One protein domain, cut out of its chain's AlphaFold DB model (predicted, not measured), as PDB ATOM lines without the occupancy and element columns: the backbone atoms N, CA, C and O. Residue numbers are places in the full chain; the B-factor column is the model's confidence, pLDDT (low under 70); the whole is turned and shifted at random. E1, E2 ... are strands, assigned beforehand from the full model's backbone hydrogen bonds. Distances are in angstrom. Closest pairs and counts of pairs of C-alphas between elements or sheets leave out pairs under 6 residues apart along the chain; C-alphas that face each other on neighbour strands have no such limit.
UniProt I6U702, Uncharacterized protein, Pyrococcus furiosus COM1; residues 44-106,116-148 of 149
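Overview. This is residues 44 to 106 and 116 to 148 of the 149 residues of an uncharacterized protein of Pyrococcus furiosus COM1 (UniProt I6U702). This is a small, uneven sandwich, two sheets face to face: a twisted sheet of four strands, E2, E3, E5 and E6, with the two-stranded sheet of E1 and E4 over one face, their best planes 40 degrees apart. A long stretch with no named element, residues 44 to 67, precedes E1, and its residues 57 to 62 stick out as a free loop. The printed part has 96 residues with no named helix and six strands, E1 to E6 along the chain, and is all strand in class. The larger sheet runs E2, E3, E5, E6 and is mixed; E1 and E4 are antiparallel. The whole is compact, with a radius of gyration of the C-alphas of 13.7 A, and spans 44 by 30 by 23 A.

Arrangement. Go first to residues 52 to 53, a short pairing antiparallel with residues 125 to 126 of E4, residues 119 to 126. E1, residues 68 to 76, is the antiparallel neighbour of E4, at 160 degrees; look for N 70 and O 124, 2.8 A apart. After a tight link comes E2, residues 78 to 89, an edge strand that bends by 56 degrees at residue 84. It forms an antiparallel hairpin with E3, residues 92 to 102, where N 84 and O 96 are 2.8 A apart. E3 is parallel to E5, residues 132 to 139, at 29 degrees, with N 97 and O 136 2.8 A apart. E5 forms an antiparallel hairpin with the other edge strand, E6, residues 143 to 147; N 135 and O 145 are 2.8 A apart. Between the sheets, the closest C-alphas of E2 and E4 are those of Lys 78 and Ser 120, 5.7 A apart, and those of E1 and E6 are Leu 72 and Val 147, 7.0 A apart. E1 and E3 are apart.

Along the chain. Find C-alpha 68 at (291.363, 103.927, 329.518); from there E1 runs 24.2 A to residue 76. E2 begins at C-alpha 78 at (272.921, 117.944, 321.085) and is 32.1 A long, and E3 returns over 30.9 A. E4 is 22.4 A long, E5 23.3 A, and E6 12.8 A, ending at C-alpha 147 at (285.947, 111.252, 338.066).

Size, cuts and confidence. The two C-alphas farthest apart, those of Asp 90 and Ser 106, are 46.4 A apart. Residues 107 to 115 are not printed, and C-alphas 106 and 116 are 13.4 A apart across the cut. The links printed whole are tight. Look for pLDDT under 70 at residues 57 to 67, 104 to 106 and 116 to 117; the mean of the printed part is 86.3.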
ATOM      1  N   TRP A  44     297.619 125.448 332.896       95.38
ATOM      2  CA  TRP A  44     296.948 125.043 331.665       95.38
ATOM      3  C   TRP A  44     297.884 125.080 330.453       95.38
ATOM      4  O   TRP A  44     298.510 126.097 330.161       95.38
ATOM      5  N   THR A  45     297.875 124.004 329.671       95.56
ATOM      6  CA  THR A  45     298.455 123.957 328.326       95.56
ATOM      7  C   THR A  45     297.398 123.607 327.284       95.56
ATOM      8  O   THR A  45     296.401 122.954 327.588       95.56
ATOM      9  N   GLN A  46     297.610 124.053 326.044       93.25
ATOM     10  CA  GLN A  46     296.783 123.692 324.889       93.25
ATOM     11  C   GLN A  46     297.249 122.385 324.223       93.25
ATOM     12  O   GLN A  46     296.496 121.772 323.467       93.25
ATOM     13  N   GLU A  47     298.469 121.919 324.515       93.75
ATOM     14  CA  GLU A  47     299.026 120.682 323.955       93.75
ATOM     15  C   GLU A  47     298.509 119.434 324.688       93.75
ATOM     16  O   GLU A  47     299.236 118.756 325.417       93.75
ATOM     17  N   CYS A  48     297.235 119.102 324.486       94.38
ATOM     18  CA  CYS A  48     296.593 118.014 325.226       94.38
ATOM     19  C   CYS A  48     296.833 116.612 324.682       94.38
ATOM     20  O   CYS A  48     296.562 115.640 325.386       94.38
ATOM     21  N   SER A  49     297.416 116.492 323.489       90.94
ATOM     22  CA  SER A  49     297.682 115.211 322.826       90.94
ATOM     23  C   SER A  49     298.593 114.270 323.626       90.94
ATOM     24  O   SER A  49     298.520 113.053 323.423       90.94
ATOM     25  N   LYS A  50     299.422 114.825 324.525       91.06
ATOM     26  CA  LYS A  50     300.312 114.097 325.446       91.06
ATOM     27  C   LYS A  50     299.568 113.483 326.637       91.06
ATOM     28  O   LYS A  50     300.006 112.464 327.154       91.06
ATOM     29  N   PHE A  51     298.457 114.086 327.059       92.31
ATOM     30  CA  PHE A  51     297.726 113.686 328.265       92.31
ATOM     31  C   PHE A  51     296.460 112.895 327.949       92.31
ATOM     32  O   PHE A  51     296.138 111.939 328.650       92.31
ATOM     33  N   VAL A  52     295.747 113.284 326.890       93.12
ATOM     34  CA  VAL A  52     294.457 112.703 326.513       93.12
ATOM     35  C   VAL A  52     294.291 112.590 325.007       93.12
ATOM     36  O   VAL A  52     294.927 113.296 324.222       93.12
ATOM     37  N   GLU A  53     293.385 111.712 324.599       91.81
ATOM     38  CA  GLU A  53     292.833 111.674 323.253       91.81
ATOM     39  C   GLU A  53     291.424 112.273 323.246       91.81
ATOM     40  O   GLU A  53     290.530 111.810 323.961       91.81
ATOM     41  N   TYR A  54     291.255 113.341 322.466       91.12
ATOM     42  CA  TYR A  54     289.989 114.028 322.236       91.12
ATOM     43  C   TYR A  54     290.080 114.890 320.959       91.12
ATOM     44  O   TYR A  54     291.101 115.558 320.777       91.12
ATOM     45  N   PRO A  55     289.026 114.972 320.123       86.50
ATOM     46  CA  PRO A  55     287.815 114.148 320.157       86.50
ATOM     47  C   PRO A  55     288.131 112.682 319.836       86.50
ATOM     48  O   PRO A  55     289.109 112.397 319.149       86.50
ATOM     49  N   LEU A  56     287.315 111.754 320.343       83.06
ATOM     50  CA  LEU A  56     287.466 110.340 319.997       83.06
ATOM     51  C   LEU A  56     287.066 110.113 318.529       83.06
ATOM     52  O   LEU A  56     286.083 110.713 318.075       83.06
ATOM     53  N   PRO A  57     287.796 109.266 317.781       69.19
ATOM     54  CA  PRO A  57     287.391 108.880 316.436       69.19
ATOM     55  C   PRO A  57     286.017 108.194 316.468       69.19
ATOM     56  O   PRO A  57     285.648 107.546 317.448       69.19
ATOM     57  N   GLN A  58     285.243 108.348 315.390       59.97
ATOM     58  CA  GLN A  58     283.904 107.749 315.284       59.97
ATOM     59  C   GLN A  58     283.943 106.213 315.298       59.97
ATOM     60  O   GLN A  58     282.956 105.595 315.695       59.97
ATOM     61  N   ASP A  59     285.084 105.616 314.937       59.00
ATOM     62  CA  ASP A  59     285.314 104.178 315.009       59.00
ATOM     63  C   ASP A  59     286.080 103.799 316.290       59.00
ATOM     64  O   ASP A  59     287.276 104.073 316.402       59.00
ATOM     65  N   PRO A  60     285.444 103.100 317.250       54.81
ATOM     66  CA  PRO A  60     286.076 102.707 318.513       54.81
ATOM     67  C   PRO A  60     287.158 101.624 318.351       54.81
ATOM     68  O   PRO A  60     287.850 101.298 319.313       54.81
ATOM     69  N   SER A  61     287.313 101.045 317.151       55.00
ATOM     70  CA  SER A  61     288.237  99.928 316.901       55.00
ATOM     71  C   SER A  61     289.714 100.334 316.798       55.00
ATOM     72  O   SER A  61     290.584  99.467 316.885       55.00
ATOM     73  N   SER A  62     290.012 101.630 316.636       54.66
ATOM     74  CA  SER A  62     291.384 102.141 316.499       54.66
ATOM     75  C   SER A  62     292.015 102.613 317.810       54.66
ATOM     76  O   SER A  62     293.200 102.950 317.826       54.66
ATOM     77  N   THR A  63     291.255 102.660 318.904       56.91
ATOM     78  CA  THR A  63     291.762 103.107 320.204       56.91
ATOM     79  C   THR A  63     292.773 102.079 320.718       56.91
ATOM     80  O   THR A  63     292.451 100.902 320.884       56.91
ATOM     81  N   GLY A  64     294.032 102.494 320.894       55.78
ATOM     82  CA  GLY A  64     295.151 101.596 321.194       55.78
ATOM     83  C   GLY A  64     294.891 100.672 322.392       55.78
ATOM     84  O   GLY A  64     294.241 101.054 323.356       55.78
ATOM     85  N   LYS A  65     295.445  99.453 322.354       54.97
ATOM     86  CA  LYS A  65     295.169  98.337 323.289       54.97
ATOM     87  C   LYS A  65     295.415  98.598 324.798       54.97
ATOM     88  O   LYS A  65     295.153  97.694 325.580       54.97
ATOM     89  N   ASN A  66     295.859  99.793 325.209       58.09
ATOM     90  CA  ASN A  66     296.145 100.190 326.601       58.09
ATOM     91  C   ASN A  66     295.502 101.539 327.003       58.09
ATOM     92  O   ASN A  66     296.020 102.243 327.867       58.09
ATOM     93  N   ALA A  67     294.423 101.949 326.341       65.69
ATOM     94  CA  ALA A  67     293.760 103.227 326.584       65.69
ATOM     95  C   ALA A  67     292.556 103.080 327.531       65.69
ATOM     96  O   ALA A  67     291.634 102.318 327.243       65.69
ATOM     97  N   THR A  68     292.533 103.844 328.629       77.94
ATOM     98  CA  THR A  68     291.363 103.927 329.518       77.94
ATOM     99  C   THR A  68     290.399 104.981 328.979       77.94
ATOM    100  O   THR A  68     290.674 106.180 329.066       77.94
ATOM    101  N   GLU A  69     289.280 104.538 328.403       86.56
ATOM    102  CA  GLU A  69     288.165 105.414 328.034       86.56
ATOM    103  C   GLU A  69     287.386 105.822 329.290       86.56
ATOM    104  O   GLU A  69     286.962 104.982 330.081       86.56
ATOM    105  N   ILE A  70     287.187 107.126 329.468       88.31
ATOM    106  CA  ILE A  70     286.528 107.712 330.633       88.31
ATOM    107  C   ILE A  70     285.319 108.510 330.148       88.31
ATOM    108  O   ILE A  70     285.453 109.486 329.400       88.31
ATOM    109  N   LEU A  71     284.125 108.121 330.602       90.44
ATOM    110  CA  LEU A  71     282.905 108.909 330.430       90.44
ATOM    111  C   LEU A  71     282.883 110.044 331.457       90.44
ATOM    112  O   LEU A  71     282.713 109.812 332.650       90.44
ATOM    113  N   LEU A  72     283.043 111.278 330.983       92.06
ATOM    114  CA  LEU A  72     283.101 112.462 331.839       92.06
ATOM    115  C   LEU A  72     281.712 113.028 332.130       92.06
ATOM    116  O   LEU A  72     281.448 113.487 333.238       92.06
ATOM    117  N   LEU A  73     280.832 113.052 331.128       92.56
ATOM    118  CA  LEU A  73     279.503 113.642 331.256       92.56
ATOM    119  C   LEU A  73     278.542 113.075 330.208       92.56
ATOM    120  O   LEU A  73     278.913 112.928 329.049       92.56
ATOM    121  N   ARG A  74     277.287 112.854 330.604       92.19
ATOM    122  CA  ARG A  74     276.158 112.560 329.714       92.19
ATOM    123  C   ARG A  74     275.104 113.653 329.872       92.19
ATOM    124  O   ARG A  74     274.656 113.895 330.992       92.19
ATOM    125  N   LEU A  75     274.727 114.321 328.781       90.12
ATOM    126  CA  LEU A  75     273.690 115.363 328.775       90.12
ATOM    127  C   LEU A  75     272.614 115.086 327.729       90.12
ATOM    128  O   LEU A  75     272.908 114.642 326.623       90.12
ATOM    129  N   GLU A  76     271.379 115.457 328.053       89.31
ATOM    130  CA  GLU A  76     270.287 115.516 327.085       89.31
ATOM    131  C   GLU A  76     270.434 116.723 326.149       89.31
ATOM    132  O   GLU A  76     270.826 117.825 326.547       89.31
ATOM    133  N   GLY A  77     270.078 116.523 324.886       87.31
ATOM    134  CA  GLY A  77     270.274 117.452 323.786       87.31
ATOM    135  C   GLY A  77     271.555 117.190 322.995       87.31
ATOM    136  O   GLY A  77     272.395 116.360 323.346       87.31
ATOM    137  N   LYS A  78     271.703 117.931 321.895       88.44
ATOM    138  CA  LYS A  78     272.921 117.944 321.085       88.44
ATOM    139  C   LYS A  78     273.865 119.020 321.619       88.44
ATOM    140  O   LYS A  78     273.523 120.203 321.613       88.44
ATOM    141  N   TRP A  79     275.043 118.607 322.062       91.62
ATOM    142  CA  TRP A  79     276.071 119.472 322.627       91.62
ATOM    143  C   TRP A  79     277.362 119.354 321.830       91.62
ATOM    144  O   TRP A  79     277.726 118.278 321.363       91.62
ATOM    145  N   ILE A  80     278.055 120.477 321.691       92.50
ATOM    146  CA  ILE A  80     279.415 120.539 321.169       92.50
ATOM    147  C   ILE A  80     280.320 120.872 322.346       92.50
ATOM    148  O   ILE A  80     280.123 121.894 323.010       92.50
ATOM    149  N   PHE A  81     281.306 120.015 322.585       94.69
ATOM    150  CA  PHE A  81     282.347 120.234 323.578       94.69
ATOM    151  C   PHE A  81     283.686 120.423 322.867       94.69
ATOM    152  O   PHE A  81     284.018 119.656 321.967       94.69
ATOM    153  N   ASN A  82     284.478 121.409 323.279       95.88
ATOM    154  CA  ASN A  82     285.835 121.593 322.761       95.88
ATOM    155  C   ASN A  82     286.823 121.579 323.917       95.88
ATOM    156  O   ASN A  82     286.671 122.368 324.850       95.88
ATOM    157  N   LEU A  83     287.832 120.709 323.850       96.31
ATOM    158  CA  LEU A  83     288.947 120.721 324.790       96.31
ATOM    159  C   LEU A  83     289.821 121.941 324.483       96.31
ATOM    160  O   LEU A  83     290.340 122.082 323.383       96.31
ATOM    161  N   THR A  84     289.940 122.839 325.452       96.31
ATOM    162  CA  THR A  84     290.649 124.128 325.321       96.31
ATOM    163  C   THR A  84     291.878 124.225 326.210       96.31
ATOM    164  O   THR A  84     292.680 125.142 326.052       96.31
ATOM    165  N   GLY A  85     292.030 123.295 327.147       97.00
ATOM    166  CA  GLY A  85     293.229 123.183 327.952       97.00
ATOM    167  C   GLY A  85     293.247 121.913 328.782       97.00
ATOM    168  O   GLY A  85     292.217 121.273 329.006       97.00
ATOM    169  N   CYS A  86     294.430 121.563 329.247       96.69
ATOM    170  CA  CYS A  86     294.678 120.422 330.110       96.69
ATOM    171  C   CYS A  86     295.900 120.687 330.987       96.69
ATOM    172  O   CYS A  86     296.710 121.562 330.685       96.69
ATOM    173  N   ALA A  87     296.026 119.926 332.065       96.94
ATOM    174  CA  ALA A  87     297.224 119.860 332.888       96.94
ATOM    175  C   ALA A  87     297.279 118.491 333.572       96.94
ATOM    176  O   ALA A  87     296.246 117.846 333.753       96.94
ATOM    177  N   TYR A  88     298.471 118.050 333.953       95.19
ATOM    178  CA  TYR A  88     298.652 116.848 334.756       95.19
ATOM    179  C   TYR A  88     299.673 117.135 335.851       95.19
ATOM    180  O   TYR A  88     300.821 117.455 335.548       95.19
ATOM    181  N   GLU A  89     299.234 117.049 337.101       94.25
ATOM    182  CA  GLU A  89     300.036 117.372 338.281       94.25
ATOM    183  C   GLU A  89     299.594 116.481 339.444       94.25
ATOM    184  O   GLU A  89     298.397 116.261 339.628       94.25
ATOM    185  N   ASP A  90     300.556 115.926 340.187       93.25
ATOM    186  CA  ASP A  90     300.323 115.106 341.384       93.25
ATOM    187  C   ASP A  90     299.271 113.991 341.213       93.25
ATOM    188  O   ASP A  90     298.399 113.791 342.056       93.25
ATOM    189  N   GLY A  91     299.311 113.270 340.086       92.00
ATOM    190  CA  GLY A  91     298.361 112.185 339.803       92.00
ATOM    191  C   GLY A  91     296.965 112.658 339.380       92.00
ATOM    192  O   GLY A  91     296.085 111.830 339.133       92.00
ATOM    193  N   VAL A  92     296.744 113.969 339.249       95.06
ATOM    194  CA  VAL A  92     295.468 114.563 338.845       95.06
ATOM    195  C   VAL A  92     295.543 115.081 337.414       95.06
ATOM    196  O   VAL A  92     296.349 115.947 337.075       95.06
ATOM    197  N   LEU A  93     294.651 114.576 336.564       95.50
ATOM    198  CA  LEU A  93     294.451 115.065 335.205       95.50
ATOM    199  C   LEU A  93     293.357 116.134 335.193       95.50
ATOM    200  O   LEU A  93     292.183 115.853 335.426       95.50
ATOM    201  N   PHE A  94     293.733 117.364 334.872       96.94
ATOM    202  CA  PHE A  94     292.813 118.481 334.715       96.94
ATOM    203  C   PHE A  94     292.450 118.657 333.245       96.94
ATOM    204  O   PHE A  94     293.330 118.722 332.389       96.94
ATOM    205  N   LEU A  95     291.159 118.789 332.946       96.94
ATOM    206  CA  LEU A  95     290.649 119.032 331.598       96.94
ATOM    207  C   LEU A  95     289.733 120.251 331.585       96.94
ATOM    208  O   LEU A  95     288.858 120.395 332.437       96.94
ATOM    209  N   LYS A  96     289.908 121.119 330.592       96.94
ATOM    210  CA  LYS A  96     289.140 122.352 330.418       96.94
ATOM    211  C   LYS A  96     288.392 122.320 329.096       96.94
ATOM    212  O   LYS A  96     288.993 122.444 328.030       96.94
ATOM    213  N   PHE A  97     287.073 122.228 329.167       96.94
ATOM    214  CA  PHE A  97     286.189 122.245 328.014       96.94
ATOM    215  C   PHE A  97     285.391 123.542 327.919       96.94
ATOM    216  O   PHE A  97     284.949 124.111 328.919       96.94
ATOM    217  N   THR A  98     285.131 123.957 326.686       96.81
ATOM    218  CA  THR A  98     284.007 124.842 326.373       96.81
ATOM    219  C   THR A  98     282.823 124.007 325.901       96.81
ATOM    220  O   THR A  98     283.010 122.929 325.338       96.81
ATOM    221  N   SER A  99     281.609 124.483 326.159       95.62
ATOM    222  CA  SER A  99     280.357 123.812 325.818       95.62
ATOM    223  C   SER A  99     279.397 124.757 325.109       95.62
ATOM    224  O   SER A  99     279.258 125.920 325.489       95.62
ATOM    225  N   LYS A 100     278.720 124.231 324.087       94.81
ATOM    226  CA  LYS A 100     277.662 124.921 323.348       94.81
ATOM    227  C   LYS A 100     276.510 123.962 323.070       94.81
ATOM    228  O   LYS A 100     276.733 122.870 322.544       94.81
ATOM    229  N   ARG A 101     275.284 124.364 323.394       90.81
ATOM    230  CA  ARG A 101     274.068 123.626 323.055       90.81
ATOM    231  C   ARG A 101     273.673 123.967 321.623       90.81
ATOM    232  O   ARG A 101     273.561 125.130 321.248       90.81
ATOM    233  N   VAL A 102     273.454 122.944 320.806       88.31
ATOM    234  CA  VAL A 102     272.941 123.122 319.446       88.31
ATOM    235  C   VAL A 102     271.419 123.158 319.536       88.31
ATOM    236  O   VAL A 102     270.795 122.162 319.908       88.31
ATOM    237  N   SER A 103     270.816 124.312 319.245       74.06
ATOM    238  CA  SER A 103     269.362 124.441 319.161       74.06
ATOM    239  C   SER A 103     268.824 123.570 318.021       74.06
ATOM    240  O   SER A 103     269.377 123.540 316.925       74.06
ATOM    241  N   GLN A 104     267.745 122.833 318.290       60.44
ATOM    242  CA  GLN A 104     267.102 121.935 317.319       60.44
ATOM    243  C   GLN A 104     266.106 122.646 316.392       60.44
ATOM    244  O   GLN A 104     265.482 121.995 315.561       60.44
ATOM    245  N   TYR A 105     265.948 123.967 316.503       50.19
ATOM    246  CA  TYR A 105     265.052 124.718 315.629       50.19
ATOM    247  C   TYR A 105     265.714 124.945 314.268       50.19
ATOM    248  O   TYR A 105     266.343 125.968 314.020       50.19
ATOM    249  N   SER A 106     265.576 123.956 313.387       43.72
ATOM    250  CA  SER A 106     265.587 124.198 311.950       43.72
ATOM    251  C   SER A 106     264.162 124.582 311.553       43.72
ATOM    252  O   SER A 106     263.280 123.732 311.451       43.72
ATOM    253  N   LEU A 116     264.017 113.520 318.167       59.00
ATOM    254  CA  LEU A 116     265.055 112.548 318.459       59.00
ATOM    255  C   LEU A 116     265.590 112.936 319.837       59.00
ATOM    256  O   LEU A 116     266.024 114.072 320.040       59.00
ATOM    257  N   ALA A 117     265.476 112.037 320.810       64.19
ATOM    258  CA  ALA A 117     266.065 112.242 322.121       64.19
ATOM    259  C   ALA A 117     267.586 112.191 321.938       64.19
ATOM    260  O   ALA A 117     268.211 111.139 322.033       64.19
ATOM    261  N   TYR A 118     268.182 113.321 321.556       75.12
ATOM    262  CA  TYR A 118     269.623 113.426 321.407       75.12
ATOM    263  C   TYR A 118     270.239 113.353 322.799       75.12
ATOM    264  O   TYR A 118     269.846 114.106 323.686       75.12
ATOM    265  N   ILE A 119     271.206 112.465 322.977       85.00
ATOM    266  CA  ILE A 119     272.050 112.395 324.165       85.00
ATOM    267  C   ILE A 119     273.480 112.644 323.689       85.00
ATOM    268  O   ILE A 119     273.922 112.047 322.707       85.00
ATOM    269  N   SER A 120     274.182 113.555 324.354       87.50
ATOM    270  CA  SER A 120     275.585 113.863 324.081       87.50
ATOM    271  C   SER A 120     276.455 113.328 325.208       87.50
ATOM    272  O   SER A 120     276.329 113.766 326.354       87.50
ATOM    273  N   ASP A 121     277.359 112.417 324.857       91.19
ATOM    274  CA  ASP A 121     278.347 111.847 325.768       91.19
ATOM    275  C   ASP A 121     279.704 112.523 325.545       91.19
ATOM    276  O   ASP A 121     280.271 112.467 324.452       91.19
ATOM    277  N   LEU A 122     280.240 113.148 326.591       92.12
ATOM    278  CA  LEU A 122     281.606 113.653 326.629       92.12
ATOM    279  C   LEU A 122     282.522 112.552 327.160       92.12
ATOM    280  O   LEU A 122     282.468 112.202 328.341       92.12
ATOM    281  N   ARG A 123     283.363 112.019 326.278       92.88
ATOM    282  CA  ARG A 123     284.288 110.919 326.561       92.88
ATOM    283  C   ARG A 123     285.696 111.311 326.150       92.88
ATOM    284  O   ARG A 123     285.877 112.045 325.180       92.88
ATOM    285  N   VAL A 124     286.675 110.831 326.901       92.56
ATOM    286  CA  VAL A 124     288.102 111.010 326.616       92.56
ATOM    287  C   VAL A 124     288.820 109.698 326.840       92.56
ATOM    288  O   VAL A 124     288.348 108.853 327.596       92.56
ATOM    289  N   VAL A 125     289.988 109.554 326.238       91.00
ATOM    290  CA  VAL A 125     290.910 108.471 326.572       91.00
ATOM    291  C   VAL A 125     292.102 109.068 327.294       91.00
ATOM    292  O   VAL A 125     292.760 109.964 326.760       91.00
ATOM    293  N   SER A 126     292.372 108.601 328.512       90.81
ATOM    294  CA  SER A 126     293.563 109.031 329.245       90.81
ATOM    295  C   SER A 126     294.801 108.321 328.704       90.81
ATOM    296  O   SER A 126     294.797 107.103 328.529       90.81
ATOM    297  N   LYS A 127     295.875 109.081 328.466       91.56
ATOM    298  CA  LYS A 127     297.210 108.560 328.117       91.56
ATOM    299  C   LYS A 127     298.179 108.587 329.298       91.56
ATOM    300  O   LYS A 127     299.305 108.112 329.186       91.56
ATOM    301  N   VAL A 128     297.740 109.148 330.423       90.69
ATOM    302  CA  VAL A 128     298.477 109.191 331.687       90.69
ATOM    303  C   VAL A 128     297.772 108.340 332.733       90.69
ATOM    304  O   VAL A 128     296.548 108.185 332.707       90.69
ATOM    305  N   ASN A 129     298.549 107.804 333.669       90.81
ATOM    306  CA  ASN A 129     298.012 107.084 334.816       90.81
ATOM    307  C   ASN A 129     297.562 108.088 335.887       90.81
ATOM    308  O   ASN A 129     298.328 108.418 336.788       90.81
ATOM    309  N   ALA A 130     296.358 108.634 335.722       91.12
ATOM    310  CA  ALA A 130     295.778 109.588 336.656       91.12
ATOM    311  C   ALA A 130     294.917 108.869 337.700       91.12
ATOM    312  O   ALA A 130     294.020 108.112 337.344       91.12
ATOM    313  N   GLU A 131     295.128 109.172 338.977       93.50
ATOM    314  CA  GLU A 131     294.283 108.708 340.088       93.50
ATOM    315  C   GLU A 131     292.919 109.413 340.093       93.50
ATOM    316  O   GLU A 131     291.917 108.920 340.619       93.50
ATOM    317  N   LYS A 132     292.884 110.621 339.523       93.94
ATOM    318  CA  LYS A 132     291.696 111.462 339.459       93.94
ATOM    319  C   LYS A 132     291.704 112.310 338.197       93.94
ATOM    320  O   LYS A 132     292.721 112.885 337.823       93.94
ATOM    321  N   VAL A 133     290.530 112.464 337.595       94.75
ATOM    322  CA  VAL A 133     290.281 113.402 336.501       94.75
ATOM    323  C   VAL A 133     289.344 114.500 336.987       94.75
ATOM    324  O   VAL A 133     288.236 114.224 337.450       94.75
ATOM    325  N   ILE A 134     289.771 115.758 336.884       95.38
ATOM    326  CA  ILE A 134     288.949 116.931 337.193       95.38
ATOM    327  C   ILE A 134     288.649 117.676 335.899       95.38
ATOM    328  O   ILE A 134     289.543 118.159 335.209       95.38
ATOM    329  N   VAL A 135     287.366 117.804 335.581       95.94
ATOM    330  CA  VAL A 135     286.886 118.414 334.344       95.94
ATOM    331  C   VAL A 135     286.168 119.712 334.661       95.94
ATOM    332  O   VAL A 135     285.193 119.723 335.409       95.94
ATOM    333  N   TYR A 136     286.611 120.799 334.046       96.06
ATOM    334  CA  TYR A 136     285.955 122.096 334.079       96.06
ATOM    335  C   TYR A 136     285.306 122.355 332.727       96.06
ATOM    336  O   TYR A 136     285.991 122.430 331.712       96.06
ATOM    337  N   ILE A 137     283.989 122.512 332.710       96.06
ATOM    338  CA  ILE A 137     283.203 122.818 331.516       96.06
ATOM    339  C   ILE A 137     282.615 124.214 331.699       96.06
ATOM    340  O   ILE A 137     281.953 124.472 332.707       96.06
ATOM    341  N   ARG A 138     282.867 125.110 330.743       94.62
ATOM    342  CA  ARG A 138     282.326 126.478 330.714       94.62
ATOM    343  C   ARG A 138     281.555 126.736 329.416       94.62
ATOM    344  O   ARG A 138     281.763 126.027 328.433       94.62
ATOM    345  N   GLY A 139     280.685 127.743 329.384       93.75
ATOM    346  CA  GLY A 139     279.876 128.106 328.211       93.75
ATOM    347  C   GLY A 139     278.384 127.993 328.505       93.75
ATOM    348  O   GLY A 139     277.942 128.444 329.560       93.75
ATOM    349  N   ASP A 140     277.624 127.358 327.609       92.69
ATOM    350  CA  ASP A 140     276.173 127.170 327.783       92.69
ATOM    351  C   ASP A 140     275.841 126.285 328.998       92.69
ATOM    352  O   ASP A 140     274.760 126.389 329.576       92.69
ATOM    353  N   THR A 141     276.778 125.427 329.421       91.25
ATOM    354  CA  THR A 141     276.757 124.791 330.741       91.25
ATOM    355  C   THR A 141     278.040 125.107 331.509       91.25
ATOM    356  O   THR A 141     279.144 125.075 330.964       91.25
ATOM    357  N   ASN A 142     277.895 125.350 332.813       92.69
ATOM    358  CA  ASN A 142     279.005 125.560 333.737       92.69
ATOM    359  C   ASN A 142     279.033 124.417 334.755       92.69
ATOM    360  O   ASN A 142     278.160 124.332 335.616       92.69
ATOM    361  N   LYS A 143     280.003 123.508 334.632       91.31
ATOM    362  CA  LYS A 143     280.128 122.327 335.499       91.31
ATOM    363  C   LYS A 143     281.580 122.076 335.875       91.31
ATOM    364  O   LYS A 143     282.475 122.228 335.048       91.31
ATOM    365  N   LYS A 144     281.786 121.623 337.107       93.19
ATOM    366  CA  LYS A 144     283.014 120.966 337.544       93.19
ATOM    367  C   LYS A 144     282.682 119.526 337.890       93.19
ATOM    368  O   LYS A 144     281.745 119.276 338.645       93.19
ATOM    369  N   ILE A 145     283.426 118.595 337.320       93.31
ATOM    370  CA  ILE A 145     283.194 117.161 337.465       93.31
ATOM    371  C   ILE A 145     284.483 116.541 337.973       93.31
ATOM    372  O   ILE A 145     285.569 116.928 337.555       93.31
ATOM    373  N   THR A 146     284.366 115.608 338.906       93.31
ATOM    374  CA  THR A 146     285.493 114.813 339.387       93.31
ATOM    375  C   THR A 146     285.176 113.354 339.123       93.31
ATOM    376  O   THR A 146     284.132 112.876 339.559       93.31
ATOM    377  N   VAL A 147     286.058 112.672 338.401       91.19
ATOM    378  CA  VAL A 147     285.947 111.252 338.066       91.19
ATOM    379  C   VAL A 147     287.178 110.541 338.613       91.19
ATOM    380  O   VAL A 147     288.289 111.055 338.497       91.19
ATOM    381  N   SER A 148     286.977 109.378 339.221       84.94
ATOM    382  CA  SER A 148     288.055 108.458 339.578       84.94
ATOM    383  C   SER A 148     288.015 107.316 338.560       84.94
ATOM    384  O   SER A 148     287.023 106.584 338.573       84.94
TER     385      SER A 148